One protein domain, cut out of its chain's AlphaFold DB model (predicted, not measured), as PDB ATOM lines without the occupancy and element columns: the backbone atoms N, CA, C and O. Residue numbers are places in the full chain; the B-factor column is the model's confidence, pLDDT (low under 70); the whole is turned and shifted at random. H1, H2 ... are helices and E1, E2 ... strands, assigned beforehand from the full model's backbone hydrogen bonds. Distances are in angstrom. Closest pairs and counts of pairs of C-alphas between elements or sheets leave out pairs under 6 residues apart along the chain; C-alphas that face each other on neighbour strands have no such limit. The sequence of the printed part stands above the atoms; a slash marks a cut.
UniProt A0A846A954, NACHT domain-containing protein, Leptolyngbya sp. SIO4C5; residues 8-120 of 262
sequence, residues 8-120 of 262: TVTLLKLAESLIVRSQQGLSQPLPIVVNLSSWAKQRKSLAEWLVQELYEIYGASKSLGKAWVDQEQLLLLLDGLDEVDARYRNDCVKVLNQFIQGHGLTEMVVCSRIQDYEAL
ATOM      1  N   THR A   8     147.390 157.564 185.671       81.75
ATOM      2  CA  THR A   8     146.580 158.752 185.349       81.75
ATOM      3  C   THR A   8     147.314 160.049 185.683       81.75
ATOM      4  O   THR A   8     147.329 160.973 184.882       81.75
ATOM      5  N   VAL A   9     148.012 160.121 186.825       84.25
ATOM      6  CA  VAL A   9     148.803 161.312 187.188       84.25
ATOM      7  C   VAL A   9     149.966 161.516 186.215       84.25
ATOM      8  O   VAL A   9     150.223 162.641 185.793       84.25
ATOM      9  N   THR A  10     150.659 160.444 185.832       88.00
ATOM     10  CA  THR A  10     151.721 160.496 184.817       88.00
ATOM     11  C   THR A  10     151.176 160.941 183.458       88.00
ATOM     12  O   THR A  10     151.789 161.789 182.815       88.00
ATOM     13  N   LEU A  11     150.008 160.436 183.050       91.69
ATOM     14  CA  LEU A  11     149.335 160.815 181.808       91.69
ATOM     15  C   LEU A  11     148.945 162.299 181.804       91.69
ATOM     16  O   LEU A  11     149.171 162.983 180.814       91.69
ATOM     17  N   LEU A  12     148.425 162.818 182.920       89.31
ATOM     18  CA  LEU A  12     148.061 164.233 183.050       89.31
ATOM     19  C   LEU A  12     149.286 165.158 183.044       89.31
ATOM     20  O   LEU A  12     149.244 166.214 182.423       89.31
ATOM     21  N   LYS A  13     150.403 164.756 183.663       90.38
ATOM     22  CA  LYS A  13     151.675 165.502 183.574       90.38
ATOM     23  C   LYS A  13     152.251 165.502 182.159       90.38
ATOM     24  O   LYS A  13     152.826 166.498 181.715       90.38
ATOM     25  N   LEU A  14     152.097 164.385 181.448       93.38
ATOM     26  CA  LEU A  14     152.433 164.315 180.033       93.38
ATOM     27  C   LEU A  14     151.537 165.265 179.229       93.38
ATOM     28  O   LEU A  14     152.063 166.044 178.443       93.38
ATOM     29  N   ALA A  15     150.223 165.264 179.476       93.94
ATOM     30  CA  ALA A  15     149.283 166.184 178.838       93.94
ATOM     31  C   ALA A  15     149.684 167.651 179.054       93.94
ATOM     32  O   ALA A  15     149.776 168.397 178.088       93.94
ATOM     33  N   GLU A  16     150.005 168.044 180.289       92.44
ATOM     34  CA  GLU A  16     150.482 169.394 180.623       92.44
ATOM     35  C   GLU A  16     151.726 169.779 179.806       92.44
ATOM     36  O   GLU A  16     151.765 170.839 179.182       92.44
ATOM     37  N   SER A  17     152.713 168.882 179.729       93.00
ATOM     38  CA  SER A  17     153.936 169.111 178.947       93.00
ATOM     39  C   SER A  17     153.653 169.217 177.441       93.00
ATOM     40  O   SER A  17     154.253 170.035 176.742       93.00
ATOM     41  N   LEU A  18     152.723 168.405 176.931       93.94
ATOM     42  CA  LEU A  18     152.314 168.419 175.527       93.94
ATOM     43  C   LEU A  18     151.507 169.670 175.169       93.94
ATOM     44  O   LEU A  18     151.665 170.173 174.062       93.94
ATOM     45  N   ILE A  19     150.711 170.209 176.095       92.69
ATOM     46  CA  ILE A  19     149.988 171.477 175.902       92.69
ATOM     47  C   ILE A  19     150.984 172.631 175.740       92.69
ATOM     48  O   ILE A  19     150.839 173.458 174.843       92.69
ATOM     49  N   VAL A  20     152.035 172.670 176.567       91.75
ATOM     50  CA  VAL A  20     153.103 173.676 176.429       91.75
ATOM     51  C   VAL A  20     153.772 173.573 175.056       91.75
ATOM     52  O   VAL A  20     154.046 174.591 174.424       91.75
ATOM     53  N   ARG A  21     153.989 172.353 174.552       88.44
ATOM     54  CA  ARG A  21     154.520 172.132 173.201       88.44
ATOM     55  C   ARG A  21     153.532 172.564 172.116       88.44
ATOM     56  O   ARG A  21     153.948 173.211 171.160       88.44
ATOM     57  N   SER A  22     152.243 172.248 172.248       88.12
ATOM     58  CA  SER A  22     151.243 172.595 171.233       88.12
ATOM     59  C   SER A  22     151.057 174.107 171.083       88.12
ATOM     60  O   SER A  22     150.717 174.592 170.010       88.12
ATOM     61  N   GLN A  23     151.349 174.878 172.132       88.69
ATOM     62  CA  GLN A  23     151.347 176.343 172.085       88.69
ATOM     63  C   GLN A  23     152.488 176.942 171.244       88.69
ATOM     64  O   GLN A  23     152.417 178.113 170.878       88.69
ATOM     65  N   GLN A  24     153.524 176.167 170.903       86.62
ATOM     66  CA  GLN A  24     154.686 176.652 170.145       86.62
ATOM     67  C   GLN A  24     154.434 176.756 168.632       86.62
ATOM     68  O   GLN A  24     155.272 177.294 167.911       86.62
ATOM     69  N   GLY A  25     153.297 176.266 168.129       82.19
ATOM     70  CA  GLY A  25     152.923 176.430 166.727       82.19
ATOM     71  C   GLY A  25     151.632 175.707 166.361       82.19
ATOM     72  O   GLY A  25     151.348 174.627 166.867       82.19
ATOM     73  N   LEU A  26     150.883 176.281 165.415       76.06
ATOM     74  CA  LEU A  26     149.586 175.763 164.953       76.06
ATOM     75  C   LEU A  26     149.667 174.405 164.229       76.06
ATOM     76  O   LEU A  26     148.635 173.804 163.951       76.06
ATOM     77  N   SER A  27     150.873 173.937 163.896       82.31
ATOM     78  CA  SER A  27     151.115 172.628 163.279       82.31
ATOM     79  C   SER A  27     151.357 171.503 164.288       82.31
ATOM     80  O   SER A  27     151.472 170.349 163.885       82.31
ATOM     81  N   GLN A  28     151.478 171.814 165.582       89.00
ATOM     82  CA  GLN A  28     151.638 170.790 166.611       89.00
ATOM     83  C   GLN A  28     150.282 170.136 166.914       89.00
ATOM     84  O   GLN A  28     149.272 170.842 166.978       89.00
ATOM     85  N   PRO A  29     150.246 168.811 167.136       93.19
ATOM     86  CA  PRO A  29     149.002 168.128 167.446       93.19
ATOM     87  C   PRO A  29     148.447 168.586 168.800       93.19
ATOM     88  O   PRO A  29     149.193 168.852 169.747       93.19
ATOM     89  N   LEU A  30     147.122 168.661 168.892       94.06
ATOM     90  CA  LEU A  30     146.399 169.028 170.102       94.06
ATOM     91  C   LEU A  30     146.265 167.799 171.019       94.06
ATOM     92  O   LEU A  30     145.586 166.838 170.642       94.06
ATOM     93  N   PRO A  31     146.873 167.795 172.221       96.00
ATOM     94  CA  PRO A  31     146.710 166.690 173.155       96.00
ATOM     95  C   PRO A  31     145.296 166.669 173.743       96.00
ATOM     96  O   PRO A  31     144.824 167.670 174.285       96.00
ATOM     97  N   ILE A  32     144.645 165.508 173.697       95.69
ATOM     98  CA  ILE A  32     143.347 165.272 174.341       95.69
ATOM     99  C   ILE A  32     143.420 164.059 175.264       95.69
ATOM    100  O   ILE A  32     144.065 163.065 174.941       95.69
ATOM    101  N   VAL A  33     142.746 164.142 176.409       95.38
ATOM    102  CA  VAL A  33     142.671 163.086 177.423       95.38
ATOM    103  C   VAL A  33     141.252 162.540 177.464       95.38
ATOM    104  O   VAL A  33     140.318 163.242 177.839       95.38
ATOM    105  N   VAL A  34     141.083 161.271 177.114       93.44
ATOM    106  CA  VAL A  34     139.771 160.611 177.123       93.44
ATOM    107  C   VAL A  34     139.872 159.253 177.810       93.44
ATOM    108  O   VAL A  34     140.895 158.575 177.728       93.44
ATOM    109  N   ASN A  35     138.815 158.854 178.519       91.81
ATOM    110  CA  ASN A  35     138.773 157.574 179.224       91.81
ATOM    111  C   ASN A  35     138.099 156.508 178.343       91.81
ATOM    112  O   ASN A  35     136.959 156.678 177.915       91.81
ATOM    113  N   LEU A  36     138.790 155.394 178.101       92.94
ATOM    114  CA  LEU A  36     138.352 154.326 177.200       92.94
ATOM    115  C   LEU A  36     137.114 153.568 177.689       92.94
ATOM    116  O   LEU A  36     136.416 152.972 176.867       92.94
ATOM    117  N   SER A  37     136.790 153.596 178.985       88.62
ATOM    118  CA  SER A  37     135.612 152.895 179.520       88.62
ATOM    119  C   SER A  37     134.304 153.340 178.855       88.62
ATOM    120  O   SER A  37     133.366 152.544 178.735       88.62
ATOM    121  N   SER A  38     134.225 154.581 178.353       88.06
ATOM    122  CA  SER A  38     133.031 155.073 177.658       88.06
ATOM    123  C   SER A  38     132.838 154.450 176.272       88.06
ATOM    124  O   SER A  38     131.694 154.353 175.816       88.06
ATOM    125  N   TRP A  39     133.905 153.960 175.626       93.25
ATOM    126  CA  TRP A  39     133.837 153.347 174.296       93.25
ATOM    127  C   TRP A  39     132.933 152.109 174.289       93.25
ATOM    128  O   TRP A  39     132.095 151.954 173.394       93.25
ATOM    129  N   ALA A  40     133.018 151.272 175.332       85.69
ATOM    130  CA  ALA A  40     132.249 150.028 175.446       85.69
ATOM    131  C   ALA A  40     130.726 150.232 175.409       85.69
ATOM    132  O   ALA A  40     129.991 149.309 175.063       85.69
ATOM    133  N   LYS A  41     130.236 151.435 175.737       80.75
ATOM    134  CA  LYS A  41     128.799 151.741 175.702       80.75
ATOM    135  C   LYS A  41     128.265 151.853 174.278       80.75
ATOM    136  O   LYS A  41     127.114 151.512 174.030       80.75
ATOM    137  N   GLN A  42     129.088 152.343 173.353       79.44
ATOM    138  CA  GLN A  42     128.656 152.671 171.994       79.44
ATOM    139  C   GLN A  42     129.218 151.713 170.952       79.44
ATOM    140  O   GLN A  42     128.542 151.451 169.962       79.44
ATOM    141  N   ARG A  43     130.429 151.183 171.185       85.44
ATOM    142  CA  ARG A  43     131.121 150.224 170.304       85.44
ATOM    143  C   ARG A  43     131.196 150.703 168.848       85.44
ATOM    144  O   ARG A  43     131.071 149.917 167.916       85.44
ATOM    145  N   LYS A  44     131.369 152.016 168.672       88.19
ATOM    146  CA  LYS A  44     131.569 152.668 167.374       88.19
ATOM    147  C   LYS A  44     133.009 152.496 166.898       88.19
ATOM    148  O   LYS A  44     133.874 152.051 167.660       88.19
ATOM    149  N   SER A  45     133.282 152.917 165.663       95.12
ATOM    150  CA  SER A  45     134.665 153.146 165.235       95.12
ATOM    151  C   SER A  45     135.363 154.141 166.176       95.12
ATOM    152  O   SER A  45     134.703 154.979 166.803       95.12
ATOM    153  N   LEU A  46     136.697 154.069 166.285       96.19
ATOM    154  CA  LEU A  46     137.428 154.977 167.175       96.19
ATOM    155  C   LEU A  46     137.214 156.438 166.767       96.19
ATOM    156  O   LEU A  46     137.003 157.275 167.633       96.19
ATOM    157  N   ALA A  47     137.195 156.730 165.464       96.62
ATOM    158  CA  ALA A  47     136.978 158.074 164.940       96.62
ATOM    159  C   ALA A  47     135.616 158.649 165.365       96.62
ATOM    160  O   ALA A  47     135.549 159.743 165.920       96.62
ATOM    161  N   GLU A  48     134.525 157.903 165.172       96.25
ATOM    162  CA  GLU A  48     133.187 158.361 165.571       96.25
ATOM    163  C   GLU A  48     133.058 158.521 167.088       96.25
ATOM    164  O   GLU A  48     132.393 159.446 167.559       96.25
ATOM    165  N   TRP A  49     133.688 157.624 167.852       96.38
ATOM    166  CA  TRP A  49     133.738 157.729 169.305       96.38
ATOM    167  C   TRP A  49     134.520 158.972 169.749       96.38
ATOM    168  O   TRP A  49     134.007 159.741 170.556       96.38
ATOM    169  N   LEU A  50     135.693 159.237 169.165       96.62
ATOM    170  CA  LEU A  50     136.504 160.426 169.454       96.62
ATOM    171  C   LEU A  50     135.747 161.720 169.155       96.62
ATOM    172  O   LEU A  50     135.745 162.623 169.984       96.62
ATOM    173  N   VAL A  51     135.052 161.808 168.015       97.00
ATOM    174  CA  VAL A  51     134.221 162.981 167.681       97.00
ATOM    175  C   VAL A  51     133.147 163.221 168.742       97.00
ATOM    176  O   VAL A  51     132.845 164.367 169.073       97.00
ATOM    177  N   GLN A  52     132.567 162.154 169.293       94.38
ATOM    178  CA  GLN A  52     131.577 162.276 170.354       94.38
ATOM    179  C   GLN A  52     132.195 162.680 171.696       94.38
ATOM    180  O   GLN A  52     131.644 163.555 172.354       94.38
ATOM    181  N   GLU A  53     133.334 162.107 172.082       93.88
ATOM    182  CA  GLU A  53     134.042 162.510 173.304       93.88
ATOM    183  C   GLU A  53     134.522 163.970 173.218       93.88
ATOM    184  O   GLU A  53     134.372 164.721 174.176       93.88
ATOM    185  N   LEU A  54     135.001 164.420 172.053       95.50
ATOM    186  CA  LEU A  54     135.351 165.822 171.795       95.50
ATOM    187  C   LEU A  54     134.155 166.765 171.976       95.50
ATOM    188  O   LEU A  54     134.296 167.853 172.532       95.50
ATOM    189  N   TYR A  55     132.970 166.345 171.537       94.88
ATOM    190  CA  TYR A  55     131.749 167.119 171.731       94.88
ATOM    191  C   TYR A  55     131.306 167.149 173.196       94.88
ATOM    192  O   TYR A  55     131.040 168.222 173.731       94.88
ATOM    193  N   GLU A  56     131.248 165.991 173.854       91.06
ATOM    194  CA  GLU A  56     130.711 165.869 175.213       91.06
ATOM    195  C   GLU A  56     131.654 166.420 176.287       91.06
ATOM    196  O   GLU A  56     131.192 167.059 177.226       91.06
ATOM    197  N   ILE A  57     132.963 166.182 176.162       90.62
ATOM    198  CA  ILE A  57     133.953 166.552 177.187       90.62
ATOM    199  C   ILE A  57     134.525 167.944 176.928       90.62
ATOM    200  O   ILE A  57     134.728 168.715 177.863       90.62
ATOM    201  N   TYR A  58     134.799 168.268 175.662       91.06
ATOM    202  CA  TYR A  58     135.530 169.482 175.289       91.06
ATOM    203  C   TYR A  58     134.647 170.561 174.653       91.06
ATOM    204  O   TYR A  58     135.128 171.661 174.386       91.06
ATOM    205  N   GLY A  59     133.365 170.274 174.401       92.94
ATOM    206  CA  GLY A  59     132.431 171.221 173.786       92.94
ATOM    207  C   GLY A  59     132.737 171.542 172.319       92.94
ATOM    208  O   GLY A  59     132.186 172.499 171.774       92.94
ATOM    209  N   ALA A  60     133.610 170.772 171.662       94.44
ATOM    210  CA  ALA A  60     133.942 170.979 170.257       94.44
ATOM    211  C   ALA A  60     132.770 170.563 169.359       94.44
ATOM    212  O   ALA A  60     132.136 169.533 169.580       94.44
ATOM    213  N   SER A  61     132.474 171.324 168.302       97.06
ATOM    214  CA  SER A  61     131.424 170.918 167.362       97.06
ATOM    215  C   SER A  61     131.792 169.598 166.671       97.06
ATOM    216  O   SER A  61     132.963 169.317 166.418       97.06
ATOM    217  N   LYS A  62     130.793 168.783 166.303       96.38
ATOM    218  CA  LYS A  62     131.045 167.503 165.615       96.38
ATOM    219  C   LYS A  62     131.792 167.678 164.288       96.38
ATOM    220  O   LYS A  62     132.588 166.819 163.930       96.38
ATOM    221  N   SER A  63     131.548 168.777 163.568       97.44
ATOM    222  CA  SER A  63     132.264 169.090 162.326       97.44
ATOM    223  C   SER A  63     133.739 169.396 162.581       97.44
ATOM    224  O   SER A  63     134.591 168.884 161.860       97.44
ATOM    225  N   LEU A  64     134.042 170.170 163.627       96.06
ATOM    226  CA  LEU A  64     135.412 170.483 164.022       96.06
ATOM    227  C   LEU A  64     136.141 169.241 164.540       96.06
ATOM    228  O   LEU A  64     137.244 168.952 164.092       96.06
ATOM    229  N   GLY A  65     135.496 168.460 165.411       96.75
ATOM    230  CA  GLY A  65     136.059 167.206 165.910       96.75
ATOM    231  C   GLY A  65     136.345 166.213 164.783       96.75
ATOM    232  O   GLY A  65     137.401 165.590 164.775       96.75
ATOM    233  N   LYS A  66     135.449 166.111 163.791       97.62
ATOM    234  CA  LYS A  66     135.680 165.286 162.600       97.62
ATOM    235  C   LYS A  66     136.888 165.777 161.803       97.62
ATOM    236  O   LYS A  66     137.721 164.961 161.435       97.62
ATOM    237  N   ALA A  67     137.004 167.087 161.579       96.94
ATOM    238  CA  ALA A  67     138.154 167.656 160.881       96.94
ATOM    239  C   ALA A  67     139.472 167.353 161.610       96.94
ATOM    240  O   ALA A  67     140.426 166.935 160.965       96.94
ATOM    241  N   TRP A  68     139.515 167.488 162.939       96.31
ATOM    242  CA  TRP A  68     140.713 167.183 163.727       96.31
ATOM    243  C   TRP A  68     141.132 165.713 163.663       96.31
ATOM    244  O   TRP A  68     142.327 165.431 163.601       96.31
ATOM    245  N   VAL A  69     140.167 164.788 163.670       96.94
ATOM    246  CA  VAL A  69     140.441 163.351 163.517       96.94
ATOM    247  C   VAL A  69     140.911 163.041 162.094       96.94
ATOM    248  O   VAL A  69     141.971 162.450 161.929       96.94
ATOM    249  N   ASP A  70     140.166 163.489 161.076       96.06
ATOM    250  CA  ASP A  70     140.442 163.186 159.666       96.06
ATOM    251  C   ASP A  70     141.772 163.815 159.184       96.06
ATOM    252  O   ASP A  70     142.425 163.274 158.296       96.06
ATOM    253  N   GLN A  71     142.186 164.950 159.764       95.50
ATOM    254  CA  GLN A  71     143.450 165.638 159.453       95.50
ATOM    255  C   GLN A  71     144.613 165.236 160.378       95.50
ATOM    256  O   GLN A  71     145.674 165.853 160.308       95.50
ATOM    257  N   GLU A  72     144.422 164.242 161.254       95.69
ATOM    258  CA  GLU A  72     145.446 163.744 162.186       95.69
ATOM    259  C   GLU A  72     146.070 164.848 163.068       95.69
ATOM    260  O   GLU A  72     147.261 164.839 163.379       95.69
ATOM    261  N   GLN A  73     145.256 165.821 163.493       95.12
ATOM    262  CA  GLN A  73     145.696 166.980 164.286       95.12
ATOM    263  C   GLN A  73     145.657 166.738 165.799       95.12
ATOM    264  O   GLN A  73     145.839 167.670 166.583       95.12
ATOM    265  N   LEU A  74     145.383 165.510 166.229       96.06
ATOM    266  CA  LEU A  74     145.227 165.156 167.635       96.06
ATOM    267  C   LEU A  74     146.409 164.322 168.118       96.06
ATOM    268  O   LEU A  74     146.946 163.494 167.389       96.06
ATOM    269  N   LEU A  75     146.754 164.497 169.390       96.81
ATOM    270  CA  LEU A  75     147.578 163.556 170.141       96.81
ATOM    271  C   LEU A  75     146.690 162.912 171.204       96.81
ATOM    272  O   LEU A  75     146.155 163.580 172.092       96.81
ATOM    273  N   LEU A  76     146.501 161.602 171.094       97.56
ATOM    274  CA  LEU A  76     145.511 160.869 171.872       97.56
ATOM    275  C   LEU A  76     146.119 160.327 173.167       97.56
ATOM    276  O   LEU A  76     146.990 159.460 173.139       97.56
ATOM    277  N   LEU A  77     145.630 160.797 174.312       97.50
ATOM    278  CA  LEU A  77     145.974 160.289 175.639       97.50
ATOM    279  C   LEU A  77     144.781 159.489 176.177       97.50
ATOM    280  O   LEU A  77     143.847 160.032 176.765       97.50
ATOM    281  N   LEU A  78     144.795 158.184 175.924       96.19
ATOM    282  CA  LEU A  78     143.693 157.269 176.203       96.19
ATOM    283  C   LEU A  78     143.919 156.580 177.557       96.19
ATOM    284  O   LEU A  78     144.810 155.734 177.688       96.19
ATOM    285  N   ASP A  79     143.134 156.935 178.576       93.25
ATOM    286  CA  ASP A  79     143.243 156.336 179.914       93.25
ATOM    287  C   ASP A  79     142.281 155.153 180.106       93.25
ATOM    288  O   ASP A  79     141.204 155.112 179.512       93.25
ATOM    289  N   GLY A  80     142.651 154.206 180.969       91.38
ATOM    290  CA  GLY A  80     141.724 153.198 181.489       91.38
ATOM    291  C   GLY A  80     141.303 152.089 180.517       91.38
ATOM    292  O   GLY A  80     140.139 151.697 180.516       91.38
ATOM    293  N   LEU A  81     142.211 151.509 179.722       94.69
ATOM    294  CA  LEU A  81     141.880 150.299 178.944       94.69
ATOM    295  C   LEU A  81     141.430 149.133 179.849       94.69
ATOM    296  O   LEU A  81     140.580 148.336 179.458       94.69
ATOM    297  N   ASP A  82     141.973 149.032 181.067       91.81
ATOM    298  CA  ASP A  82     141.525 148.061 182.077       91.81
ATOM    299  C   ASP A  82     140.095 148.320 182.578       91.81
ATOM    300  O   ASP A  82     139.417 147.392 183.020       91.81
ATOM    301  N   GLU A  83     139.609 149.553 182.450       91.06
ATOM    302  CA  GLU A  83     138.264 149.970 182.859       91.06
ATOM    303  C   GLU A  83     137.206 149.694 181.781       91.06
ATOM    304  O   GLU A  83     136.007 149.776 182.047       91.06
ATOM    305  N   VAL A  84     137.629 149.327 180.567       92.12
ATOM    306  CA  VAL A  84     136.734 148.802 179.531       92.12
ATOM    307  C   VAL A  84     136.182 147.457 179.997       92.12
ATOM    308  O   VAL A  84     136.948 146.576 180.407       92.12
ATOM    309  N   ASP A  85     134.858 147.294 179.895       89.88
ATOM    310  CA  ASP A  85     134.160 146.042 180.203       89.88
ATOM    311  C   ASP A  85     134.887 144.849 179.569       89.88
ATOM    312  O   ASP A  85     135.162 144.834 178.364       89.88
ATOM    313  N   ALA A  86     135.202 143.847 180.393       90.31
ATOM    314  CA  ALA A  86     136.033 142.713 180.005       90.31
ATOM    315  C   ALA A  86     135.506 141.977 178.759       90.31
ATOM    316  O   ALA A  86     136.305 141.472 177.972       90.31
ATOM    317  N   ARG A  87     134.182 141.972 178.533       91.81
ATOM    318  CA  ARG A  87     133.547 141.344 177.360       91.81
ATOM    319  C   ARG A  87     133.923 142.023 176.045       91.81
ATOM    320  O   ARG A  87     133.946 141.361 175.017       91.81
ATOM    321  N   TYR A  88     134.213 143.323 176.078       93.19
ATOM    322  CA  TYR A  88     134.461 144.146 174.889       93.19
ATOM    323  C   TYR A  88     135.896 144.664 174.802       93.19
ATOM    324  O   TYR A  88     136.261 145.318 173.827       93.19
ATOM    325  N   ARG A  89     136.741 144.377 175.796       94.19
ATOM    326  CA  ARG A  89     138.109 144.902 175.865       94.19
ATOM    327  C   ARG A  89     138.974 144.490 174.673       94.19
ATOM    328  O   ARG A  89     139.684 145.325 174.124       94.19
ATOM    329  N   ASN A  90     138.874 143.237 174.228       96.31
ATOM    330  CA  ASN A  90     139.597 142.782 173.035       96.31
ATOM    331  C   ASN A  90     139.096 143.467 171.757       96.31
ATOM    332  O   ASN A  90     139.895 143.786 170.882       96.31
ATOM    333  N   ASP A  91     137.797 143.752 171.654       95.94
ATOM    334  CA  ASP A  91     137.259 144.489 170.507       95.94
ATOM    335  C   ASP A  91     137.689 145.961 170.527       95.94
ATOM    336  O   ASP A  91     137.996 146.522 169.477       95.94
ATOM    337  N   CYS A  92     137.819 146.560 171.717       96.50
ATOM    338  CA  CYS A  92     138.407 147.890 171.884       96.50
ATOM    339  C   CYS A  92     139.837 147.929 171.327       96.50
ATOM    340  O   CYS A  92     140.174 148.813 170.542       96.50
ATOM    341  N   VAL A  93     140.658 146.923 171.652       97.31
ATOM    342  CA  VAL A  93     142.032 146.795 171.135       97.31
ATOM    343  C   VAL A  93     142.057 146.645 169.615       97.31
ATOM    344  O   VAL A  93     142.871 147.297 168.964       97.31
ATOM    345  N   LYS A  94     141.151 145.855 169.026       96.81
ATOM    346  CA  LYS A  94     141.050 145.735 167.561       96.81
ATOM    347  C   LYS A  94     140.749 147.082 166.909       96.81
ATOM    348  O   LYS A  94     141.395 147.439 165.930       96.81
ATOM    349  N   VAL A  95     139.802 147.839 167.463       96.94
ATOM    350  CA  VAL A  95     139.425 149.161 166.944       96.94
ATOM    351  C   VAL A  95     140.558 150.178 167.110       96.94
ATOM    352  O   VAL A  95     140.821 150.946 166.185       96.94
ATOM    353  N   LEU A  96     141.295 150.136 168.225       97.19
ATOM    354  CA  LEU A  96     142.518 150.928 168.410       97.19
ATOM    355  C   LEU A  96     143.580 150.573 167.359       97.19
ATOM    356  O   LEU A  96     144.123 151.461 166.710       97.19
ATOM    357  N   ASN A  97     143.833 149.282 167.134       97.31
ATOM    358  CA  ASN A  97     144.808 148.810 166.149       97.31
ATOM    359  C   ASN A  97     144.426 149.187 164.710       97.31
ATOM    360  O   ASN A  97     145.304 149.544 163.923       97.31
ATOM    361  N   GLN A  98     143.139 149.123 164.361       96.75
ATOM    362  CA  GLN A  98     142.628 149.574 163.064       96.75
ATOM    363  C   GLN A  98     142.832 151.079 162.874       96.75
ATOM    364  O   GLN A  98     143.278 151.503 161.810       96.75
ATOM    365  N   PHE A  99     142.561 151.875 163.910       97.12
ATOM    366  CA  PHE A  99     142.777 153.317 163.866       97.12
ATOM    367  C   PHE A  99     144.260 153.668 163.714       97.12
ATOM    368  O   PHE A  99     144.603 154.437 162.827       97.12
ATOM    369  N   ILE A 100     145.151 153.036 164.490       95.44
ATOM    370  CA  ILE A 100     146.610 153.221 164.369       95.44
ATOM    371  C   ILE A 100     147.091 152.908 162.944       95.44
ATOM    372  O   ILE A 100     147.948 153.605 162.407       95.44
ATOM    373  N   GLN A 101     146.546 151.864 162.315       94.56
ATOM    374  CA  GLN A 101     146.907 151.498 160.945       94.56
ATOM    375  C   GLN A 101     146.386 152.504 159.907       94.56
ATOM    376  O   GLN A 101     147.049 152.728 158.896       94.56
ATOM    377  N   GLY A 102     145.203 153.079 160.134       95.00
ATOM    378  CA  GLY A 102     144.587 154.051 159.231       95.00
ATOM    379  C   GLY A 102     145.052 155.494 159.431       95.00
ATOM    380  O   GLY A 102     144.818 156.306 158.541       95.00
ATOM    381  N   HIS A 103     145.632 155.836 160.585       94.81
ATOM    382  CA  HIS A 103     146.034 157.194 160.983       94.81
ATOM    383  C   HIS A 103     147.482 157.155 161.493       94.81
ATOM    384  O   HIS A 103     147.759 157.188 162.694       94.81
ATOM    385  N   GLY A 104     148.418 156.985 160.555       89.69
ATOM    386  CA  GLY A 104     149.821 156.696 160.855       89.69
ATOM    387  C   GLY A 104     150.629 157.874 161.415       89.69
ATOM    388  O   GLY A 104     151.745 157.649 161.894       89.69
ATOM    389  N   LEU A 105     150.102 159.101 161.349       91.31
ATOM    390  CA  LEU A 105     150.712 160.307 161.918       91.31
ATOM    391  C   LEU A 105     150.192 160.601 163.329       91.31
ATOM    392  O   LEU A 105     150.895 161.239 164.112       91.31
ATOM    393  N   THR A 106     148.994 160.120 163.662       94.75
ATOM    394  CA  THR A 106     148.369 160.351 164.967       94.75
ATOM    395  C   THR A 106     149.162 159.675 166.088       94.75
ATOM    396  O   THR A 106     149.235 158.449 166.196       94.75
ATOM    397  N   GLU A 107     149.738 160.488 166.972       94.62
ATOM    398  CA  GLU A 107     150.433 160.011 168.165       94.62
ATOM    399  C   GLU A 107     149.421 159.554 169.230       94.62
ATOM    400  O   GLU A 107     148.409 160.212 169.480       94.62
ATOM    401  N   MET A 108     149.694 158.417 169.880       96.12
ATOM    402  CA  MET A 108     148.777 157.801 170.843       96.12
ATOM    403  C   MET A 108     149.518 157.225 172.053       96.12
ATOM    404  O   MET A 108     150.509 156.507 171.919       96.12
ATOM    405  N   VAL A 109     148.977 157.484 173.242       96.81
ATOM    406  CA  VAL A 109     149.352 156.854 174.510       96.81
ATOM    407  C   VAL A 109     148.128 156.136 175.060       96.81
ATOM    408  O   VAL A 109     147.065 156.739 175.172       96.81
ATOM    409  N   VAL A 110     148.277 154.863 175.428       96.50
ATOM    410  CA  VAL A 110     147.203 154.064 176.035       96.50
ATOM    411  C   VAL A 110     147.640 153.576 177.410       96.50
ATOM    412  O   VAL A 110     148.696 152.958 177.543       96.50
ATOM    413  N   CYS A 111     146.831 153.833 178.436       95.00
ATOM    414  CA  CYS A 111     147.087 153.366 179.795       95.00
ATOM    415  C   CYS A 111     146.275 152.110 180.118       95.00
ATOM    416  O   CYS A 111     145.086 152.015 179.817       95.00
ATOM    417  N   SER A 112     146.921 151.147 180.775       93.88
ATOM    418  CA  SER A 112     146.272 149.940 181.289       93.88
ATOM    419  C   SER A 112     146.986 149.420 182.537       93.88
ATOM    420  O   SER A 112     148.138 149.773 182.817       93.88
ATOM    421  N   ARG A 113     146.323 148.572 183.323       91.38
ATOM    422  CA  ARG A 113     146.995 147.711 184.306       91.38
ATOM    423  C   ARG A 113     147.674 146.548 183.590       91.38
ATOM    424  O   ARG A 113     147.144 146.013 182.626       91.38
ATOM    425  N   ILE A 114     148.831 146.132 184.105       91.19
ATOM    426  CA  ILE A 114     149.623 145.065 183.481       91.19
ATOM    427  C   ILE A 114     148.855 143.746 183.384       91.19
ATOM    428  O   ILE A 114     148.810 143.173 182.307       91.19
ATOM    429  N   GLN A 115     148.167 143.327 184.451       91.94
ATOM    430  CA  GLN A 115     147.384 142.087 184.447       91.94
ATOM    431  C   GLN A 115     146.285 142.093 183.378       91.94
ATOM    432  O   GLN A 115     146.118 141.119 182.650       91.94
ATOM    433  N   ASP A 116     145.553 143.204 183.259       92.75
ATOM    434  CA  ASP A 116     144.493 143.352 182.263       92.75
ATOM    435  C   ASP A 116     145.044 143.396 180.836       92.75
ATOM    436  O   ASP A 116     144.416 142.858 179.926       92.75
ATOM    437  N   TYR A 117     146.216 144.009 180.645       93.94
ATOM    438  CA  TYR A 117     146.897 144.062 179.355       93.94
ATOM    439  C   TYR A 117     147.457 142.697 178.934       93.94
ATOM    440  O   TYR A 117     147.341 142.299 177.775       93.94
ATOM    441  N   GLU A 118     148.041 141.948 179.869       94.00
ATOM    442  CA  GLU A 118     148.575 140.608 179.616       94.00
ATOM    443  C   GLU A 118     147.473 139.611 179.249       94.00
ATOM    444  O   GLU A 118     147.696 138.760 178.383       94.00
ATOM    445  N   ALA A 119     146.280 139.774 179.831       94.44
ATOM    446  CA  ALA A 119     145.095 138.962 179.561       94.44
ATOM    447  C   ALA A 119     144.441 139.215 178.187       94.44
ATOM    448  O   ALA A 119     143.521 138.487 177.806       94.44
ATOM    449  N   LEU A 120     144.874 140.233 177.431       95.31
ATOM    450  CA  LEU A 120     144.350 140.495 176.087       95.31
ATOM    451  C   LEU A 120     144.741 139.375 175.113       95.31
ATOM    452  O   LEU A 120     145.856 138.852 175.170       95.31
TER     453      LEU A 120
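This is residues 8 to 120 of the 262 residues of the protein "NACHT domain-containing protein" of Leptolyngbya sp. SIO4C5 (UniProt A0A846A954). A small parallel sheet of three strands has the long helix H1 along one face, over E1 and E2, while H2, H3, H4 and H5 form a crossed group on the side away from H1. The short H6 lies beyond the last residues of E3. The printed part has 113 residues with six named helices and three named strands, in the order H1 E1 H2 H3 H4 E2 H5 E3 H6; the sheet runs E1 E2 E3, and the class is mixed. The whole is compact, with a radius of gyration of the C-alphas of 13.8 A and spans of 40 by 29 by 25 A.

E2, residues 74 to 79, is the inner strand, parallel to E1, residues 30 to 35, with N 77 and O 32 2.8 A apart, and to E3, residues 107 to 110, with N 109 and O 76 2.8 A apart. H1, residues 8 to 22, runs along the strands at a height over the sheet of 8.9 A; its closest C-alphas to E1 are those of Ser 22 and Leu 30, 6.1 A. H3, residues 46 to 58, only grazes the sheet and touches H4, residues 62 to 70, at a steep tilt of 48 degrees, opposite ways, closest at the C-alphas of Val 51 and Gly 65, 4.9 A. Residues 95 to 99 of H5, residues 89 to 102, touch residues 46 to 47 of H3, about perpendicular at 81 degrees, closest at the C-alphas of Leu 46 and Val 95, 6.2 A. H2, residues 36 to 42, only grazes the sheet and only just touches residues 89 to 92 of H5, with 3 pairs of C-alphas within 8 A, closest at Ala 40 and Cys 92, 7.4 A. H6, residues 114 to 118, touches no helix. Each O i to N i+4 pair is within hydrogen-bond range in H1, H3, H4, H5 and H6; H2 has 0 of 3, but 3 of 4 O i to N i+3 pairs.

H1 begins at C-alpha 8 (146.580, 158.752, 185.349) and is 20.3 A long; H5 is 20.1 A, H3 16.7 A, E1 16.5 A and E2 15.2 A. H6 ends at C-alpha 118 (148.575, 140.608, 179.616). E2, H5 and E3 form a strand-helix-strand unit, two parallel neighbour strands with a helix between, with a right-handed crossover; E1, H2, H3, H4 and E2 form another.

The two C-alphas farthest apart, of Gln 24 and Arg 87, are 41.8 A apart. The printed part has no cut, no link is long, and no printed residue is under 70 in pLDDT.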